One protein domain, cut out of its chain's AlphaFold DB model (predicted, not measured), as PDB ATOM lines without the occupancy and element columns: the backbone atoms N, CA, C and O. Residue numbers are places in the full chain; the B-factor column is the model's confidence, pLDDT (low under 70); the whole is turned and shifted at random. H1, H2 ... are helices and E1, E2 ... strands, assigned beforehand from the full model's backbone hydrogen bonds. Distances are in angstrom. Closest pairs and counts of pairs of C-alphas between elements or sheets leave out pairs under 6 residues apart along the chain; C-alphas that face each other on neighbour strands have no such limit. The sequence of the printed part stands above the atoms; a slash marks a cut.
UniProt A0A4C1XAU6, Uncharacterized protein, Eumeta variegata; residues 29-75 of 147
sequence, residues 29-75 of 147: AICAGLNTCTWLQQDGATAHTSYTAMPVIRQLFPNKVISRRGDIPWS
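AT A GLANCE: This is residues 29 to 75 of the 147 residues of an uncharacterized protein of Eumeta variegata (UniProt A0A4C1XAU6). This is a small piece with little regular structure: a long unnamed stretch, residues 29 to 52, runs along one side of a short helix, H1, and a short strand, E1, which follows H1 in the chain, and residues 40 to 41 of that stretch lie beside E1. Residues 40 to 41 and 72 to 73 each pair briefly with E1, parallel. The printed part has 47 residues, 11 of them in named elements, and its class is mixed. It is compact, with a radius of gyration of the C-alphas of 10.0 A and spans of 28 by 20 by 11 A.

HOW THE PARTS SIT: Look first at residues 40 to 41, parallel to residues 65 to 66 of E1, residues 65 to 67, which pairs with no named strand. In H1, residues 53 to 60, every O i to N i+4 pair is within hydrogen-bond range. A tight link of 4 residues joins H1 to E1; their closest C-alphas, of Arg 58 and Val 65, are 6.8 A apart.

IN THESE COORDINATES: Find C-alpha 53 at (17.813, -27.586, -25.371); from there H1 runs 11.0 A to C-alpha 60. E1 runs 6.1 A, ending at C-alpha 67, (23.582, -34.231, -33.360).

THE WHOLE: The C-alphas farthest apart, of Ala 29 and Ser 75, are 31.6 A apart. The printed part has no cut; pLDDT is under 70 at residues 29 to 34.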
ATOM      1  N   ALA A  29      22.949 -29.245 -10.939       46.81
ATOM      2  CA  ALA A  29      24.036 -28.303 -10.737       46.81
ATOM      3  C   ALA A  29      24.809 -28.243 -12.064       46.81
ATOM      4  O   ALA A  29      25.454 -29.222 -12.452       46.81
ATOM      5  N   ILE A  30      24.662 -27.146 -12.816       52.56
ATOM      6  CA  ILE A  30      25.362 -26.926 -14.082       52.56
ATOM      7  C   ILE A  30      26.807 -26.608 -13.703       52.56
ATOM      8  O   ILE A  30      27.271 -25.474 -13.774       52.56
ATOM      9  N   CYS A  31      27.527 -27.621 -13.231       50.94
ATOM     10  CA  CYS A  31      28.969 -27.597 -13.165       50.94
ATOM     11  C   CYS A  31      29.429 -27.568 -14.622       50.94
ATOM     12  O   CYS A  31      29.389 -28.587 -15.320       50.94
ATOM     13  N   ALA A  32      29.773 -26.376 -15.112       58.91
ATOM     14  CA  ALA A  32      30.345 -26.203 -16.437       58.91
ATOM     15  C   ALA A  32      31.506 -27.201 -16.597       58.91
ATOM     16  O   ALA A  32      32.470 -27.161 -15.836       58.91
ATOM     17  N   GLY A  33      31.384 -28.135 -17.545       58.84
ATOM     18  CA  GLY A  33      32.426 -29.129 -17.805       58.84
ATOM     19  C   GLY A  33      32.308 -30.486 -17.097       58.84
ATOM     20  O   GLY A  33      33.306 -31.200 -17.056       58.84
ATOM     21  N   LEU A  34      31.125 -30.907 -16.625       63.06
ATOM     22  CA  LEU A  34      30.889 -32.292 -16.155       63.06
ATOM     23  C   LEU A  34      31.418 -33.371 -17.121       63.06
ATOM     24  O   LEU A  34      31.830 -34.441 -16.687       63.06
ATOM     25  N   ASN A  35      31.427 -33.084 -18.424       70.62
ATOM     26  CA  ASN A  35      31.720 -34.054 -19.474       70.62
ATOM     27  C   ASN A  35      32.853 -33.606 -20.411       70.62
ATOM     28  O   ASN A  35      32.803 -33.817 -21.622       70.62
ATOM     29  N   THR A  36      33.905 -32.986 -19.869       73.69
ATOM     30  CA  THR A  36      35.067 -32.528 -20.659       73.69
ATOM     31  C   THR A  36      35.799 -33.647 -21.398       73.69
ATOM     32  O   THR A  36      36.425 -33.356 -22.413       73.69
ATOM     33  N   CYS A  37      35.688 -34.905 -20.970       81.25
ATOM     34  CA  CYS A  37      36.287 -36.063 -21.647       81.25
ATOM     35  C   CYS A  37      35.263 -36.993 -22.323       81.25
ATOM     36  O   CYS A  37      35.643 -38.052 -22.816       81.25
ATOM     37  N   THR A  38      33.985 -36.604 -22.389       86.94
ATOM     38  CA  THR A  38      32.900 -37.462 -22.889       86.94
ATOM     39  C   THR A  38      32.222 -36.824 -24.094       86.94
ATOM     40  O   THR A  38      31.983 -35.618 -24.121       86.94
ATOM     41  N   TRP A  39      31.895 -37.639 -25.096       88.31
ATOM     42  CA  TRP A  39      31.110 -37.219 -26.255       88.31
ATOM     43  C   TRP A  39      29.638 -37.554 -26.048       88.31
ATOM     44  O   TRP A  39      29.314 -38.656 -25.609       88.31
ATOM     45  N   LEU A  40      28.751 -36.622 -26.398       89.62
ATOM     46  CA  LEU A  40      27.313 -36.866 -26.425       89.62
ATOM     47  C   LEU A  40      26.865 -37.104 -27.862       89.62
ATOM     48  O   LEU A  40      27.110 -36.268 -28.729       89.62
ATOM     49  N   GLN A  41      26.143 -38.197 -28.099       88.69
ATOM     50  CA  GLN A  41      25.399 -38.405 -29.336       88.69
ATOM     51  C   GLN A  41      23.901 -38.443 -29.034       88.69
ATOM     52  O   GLN A  41      23.474 -39.097 -28.086       88.69
ATOM     53  N   GLN A  42      23.111 -37.731 -29.837       87.06
ATOM     54  CA  GLN A  42      21.648 -37.779 -29.804       87.06
ATOM     55  C   GLN A  42      21.078 -37.757 -31.226       87.06
ATOM     56  O   GLN A  42      21.737 -37.298 -32.168       87.06
ATOM     57  N   ASP A  43      19.861 -38.270 -31.377       83.56
ATOM     58  CA  ASP A  43      19.166 -38.371 -32.658       83.56
ATOM     59  C   ASP A  43      18.729 -37.000 -33.226       83.56
ATOM     60  O   ASP A  43      19.048 -35.915 -32.720       83.56
ATOM     61  N   GLY A  44      18.014 -37.051 -34.350       81.69
ATOM     62  CA  GLY A  44      17.492 -35.874 -35.039       81.69
ATOM     63  C   GLY A  44      16.149 -35.353 -34.517       81.69
ATOM     64  O   GLY A  44      15.582 -34.475 -35.180       81.69
ATOM     65  N   ALA A  45      15.614 -35.871 -33.403       83.88
ATOM     66  CA  ALA A  45      14.279 -35.519 -32.927       83.88
ATOM     67  C   ALA A  45      14.160 -34.020 -32.604       83.88
ATOM     68  O   ALA A  45      15.097 -33.366 -32.132       83.88
ATOM     69  N   THR A  46      12.980 -33.439 -32.847       86.38
ATOM     70  CA  THR A  46      12.761 -31.989 -32.696       86.38
ATOM     71  C   THR A  46      12.992 -31.503 -31.266       86.38
ATOM     72  O   THR A  46      13.529 -30.415 -31.076       86.38
ATOM     73  N   ALA A  47      12.632 -32.303 -30.259       86.81
ATOM     74  CA  ALA A  47      12.871 -31.961 -28.858       86.81
ATOM     75  C   ALA A  47      14.378 -31.869 -28.546       86.81
ATOM     76  O   ALA A  47      14.829 -30.885 -27.956       86.81
ATOM     77  N   HIS A  48      15.153 -32.844 -29.029       85.69
ATOM     78  CA  HIS A  48      16.601 -32.972 -28.819       85.69
ATOM     79  C   HIS A  48      17.418 -31.919 -29.583       85.69
ATOM     80  O   HIS A  48      18.504 -31.530 -29.166       85.69
ATOM     81  N   THR A  49      16.870 -31.405 -30.687       86.12
ATOM     82  CA  THR A  49      17.512 -30.403 -31.558       86.12
ATOM     83  C   THR A  49      16.888 -29.007 -31.426       86.12
ATOM     84  O   THR A  49      17.121 -28.115 -32.252       86.12
ATOM     85  N   SER A  50      16.085 -28.789 -30.385       89.31
ATOM     86  CA  SER A  50      15.415 -27.513 -30.143       89.31
ATOM     87  C   SER A  50      16.412 -26.394 -29.819       89.31
ATOM     88  O   SER A  50      17.478 -26.616 -29.242       89.31
ATOM     89  N   TYR A  51      16.045 -25.158 -30.170       88.88
ATOM     90  CA  TYR A  51      16.847 -23.970 -29.849       88.88
ATOM     91  C   TYR A  51      16.972 -23.722 -28.342       88.88
ATOM     92  O   TYR A  51      17.888 -23.029 -27.919       88.88
ATOM     93  N   THR A  52      16.081 -24.301 -27.536       90.00
ATOM     94  CA  THR A  52      16.100 -24.204 -26.075       90.00
ATOM     95  C   THR A  52      16.987 -25.267 -25.428       90.00
ATOM     96  O   THR A  52      17.671 -24.965 -24.458       90.00
ATOM     97  N   ALA A  53      17.019 -26.499 -25.954       89.12
ATOM     98  CA  ALA A  53      17.813 -27.586 -25.371       89.12
ATOM     99  C   ALA A  53      19.296 -27.527 -25.771       89.12
ATOM    100  O   ALA A  53      20.177 -27.741 -24.941       89.12
ATOM    101  N   MET A  54      19.589 -27.207 -27.037       90.81
ATOM    102  CA  MET A  54      20.958 -27.242 -27.565       90.81
ATOM    103  C   MET A  54      21.964 -26.338 -26.823       90.81
ATOM    104  O   MET A  54      23.092 -26.793 -26.633       90.81
ATOM    105  N   PRO A  55      21.621 -25.107 -26.380       91.25
ATOM    106  CA  PRO A  55      22.542 -24.279 -25.598       91.25
ATOM    107  C   PRO A  55      22.967 -24.938 -24.282       91.25
ATOM    108  O   PRO A  55      24.155 -24.968 -23.970       91.25
ATOM    109  N   VAL A  56      22.017 -25.540 -23.557       90.38
ATOM    110  CA  VAL A  56      22.286 -26.265 -22.304       90.38
ATOM    111  C   VAL A  56      23.188 -27.468 -22.573       90.38
ATOM    112  O   VAL A  56      24.188 -27.673 -21.891       90.38
ATOM    113  N   ILE A  57      22.885 -28.235 -23.622       90.19
ATOM    114  CA  ILE A  57      23.677 -29.407 -24.009       90.19
ATOM    115  C   ILE A  57      25.123 -29.017 -24.354       90.19
ATOM    116  O   ILE A  57      26.056 -29.668 -23.890       90.19
ATOM    117  N   ARG A  58      25.330 -27.936 -25.114       90.12
ATOM    118  CA  ARG A  58      26.676 -27.443 -25.457       90.12
ATOM    119  C   ARG A  58      27.450 -26.942 -24.236       90.12
ATOM    120  O   ARG A  58      28.664 -27.098 -24.197       90.12
ATOM    121  N   GLN A  59      26.771 -26.376 -23.238       89.12
ATOM    122  CA  GLN A  59      27.406 -25.982 -21.977       89.12
ATOM    123  C   GLN A  59      27.886 -27.201 -21.169       89.12
ATOM    124  O   GLN A  59      28.944 -27.153 -20.542       89.12
ATOM    125  N   LEU A  60      27.128 -28.302 -21.202       88.94
ATOM    126  CA  LEU A  60      27.481 -29.552 -20.522       88.94
ATOM    127  C   LEU A  60      28.571 -30.346 -21.265       88.94
ATOM    128  O   LEU A  60      29.413 -30.970 -20.616       88.94
ATOM    129  N   PHE A  61      28.571 -30.308 -22.601       89.38
ATOM    130  CA  PHE A  61      29.473 -31.055 -23.490       89.38
ATOM    131  C   PHE A  61      30.150 -30.122 -24.514       89.38
ATOM    132  O   PHE A  61      29.836 -30.168 -25.706       89.38
ATOM    133  N   PRO A  62      31.076 -29.250 -24.084       90.25
ATOM    134  CA  PRO A  62      31.651 -28.232 -24.959       90.25
ATOM    135  C   PRO A  62      32.452 -28.850 -26.113       90.25
ATOM    136  O   PRO A  62      33.407 -29.600 -25.881       90.25
ATOM    137  N   ASN A  63      32.079 -28.493 -27.350       90.00
ATOM    138  CA  ASN A  63      32.657 -28.976 -28.614       90.00
ATOM    139  C   ASN A  63      32.608 -30.507 -28.789       90.00
ATOM    140  O   ASN A  63      33.448 -31.080 -29.484       90.00
ATOM    141  N   LYS A  64      31.674 -31.182 -28.108       90.94
ATOM    142  CA  LYS A  64      31.593 -32.649 -28.041       90.94
ATOM    143  C   LYS A  64      30.189 -33.199 -28.291       90.94
ATOM    144  O   LYS A  64      29.851 -34.282 -27.811       90.94
ATOM    145  N   VAL A  65      29.365 -32.474 -29.045       91.25
ATOM    146  CA  VAL A  65      27.983 -32.876 -29.343       91.25
ATOM    147  C   VAL A  65      27.854 -33.375 -30.782       91.25
ATOM    148  O   VAL A  65      28.009 -32.612 -31.734       91.25
ATOM    149  N   ILE A  66      27.487 -34.643 -30.946       88.69
ATOM    150  CA  ILE A  66      27.107 -35.264 -32.218       88.69
ATOM    151  C   ILE A  66      25.577 -35.246 -32.318       88.69
ATOM    152  O   ILE A  66      24.879 -35.962 -31.602       88.69
ATOM    153  N   SER A  67      25.032 -34.396 -33.183       88.00
ATOM    154  CA  SER A  67      23.582 -34.231 -33.360       88.00
ATOM    155  C   SER A  67      23.295 -33.471 -34.653       88.00
ATOM    156  O   SER A  67      24.179 -32.821 -35.204       88.00
ATOM    157  N   ARG A  68      22.045 -33.456 -35.130       85.06
ATOM    158  CA  ARG A  68      21.634 -32.673 -36.313       85.06
ATOM    159  C   ARG A  68      22.010 -31.183 -36.228       85.06
ATOM    160  O   ARG A  68      22.245 -30.559 -37.256       85.06
ATOM    161  N   ARG A  69      22.040 -30.606 -35.020       86.25
ATOM    162  CA  ARG A  69      22.470 -29.216 -34.745       86.25
ATOM    163  C   ARG A  69      23.656 -29.146 -33.769       86.25
ATOM    164  O   ARG A  69      23.853 -28.126 -33.106       86.25
ATOM    165  N   GLY A  70      24.384 -30.253 -33.623       88.94
ATOM    166  CA  GLY A  70      25.557 -30.365 -32.756       88.94
ATOM    167  C   GLY A  70      26.806 -29.726 -33.360       88.94
ATOM    168  O   GLY A  70      26.731 -29.030 -34.371       88.94
ATOM    169  N   ASP A  71      27.943 -29.978 -32.721       89.75
ATOM    170  CA  ASP A  71      29.271 -29.596 -33.212       89.75
ATOM    171  C   ASP A  71      29.689 -30.488 -34.388       89.75
ATOM    172  O   ASP A  71      30.259 -30.020 -35.369       89.75
ATOM    173  N   ILE A  72      29.333 -31.774 -34.313       86.62
ATOM    174  CA  ILE A  72      29.453 -32.727 -35.413       86.62
ATOM    175  C   ILE A  72      28.042 -33.023 -35.939       86.62
ATOM    176  O   ILE A  72      27.222 -33.582 -35.197       86.62
ATOM    177  N   PRO A  73      27.729 -32.665 -37.198       82.00
ATOM    178  CA  PRO A  73      26.412 -32.906 -37.761       82.00
ATOM    179  C   PRO A  73      26.162 -34.408 -37.926       82.00
ATOM    180  O   PRO A  73      26.960 -35.131 -38.520       82.00
ATOM    181  N   TRP A  74      25.023 -34.871 -37.418       82.06
ATOM    182  CA  TRP A  74      24.514 -36.217 -37.680       82.06
ATOM    183  C   TRP A  74      23.601 -36.215 -38.911       82.06
ATOM    184  O   TRP A  74      22.825 -35.273 -39.105       82.06
ATOM    185  N   SER A  75      23.686 -37.259 -39.742       71.88
ATOM    186  CA  SER A  75      22.963 -37.312 -41.017       71.88
ATOM    187  C   SER A  75      21.437 -37.244 -40.814       71.88
ATOM    188  O   SER A  75      20.881 -38.033 -40.045       71.88
TER     189      SER A  75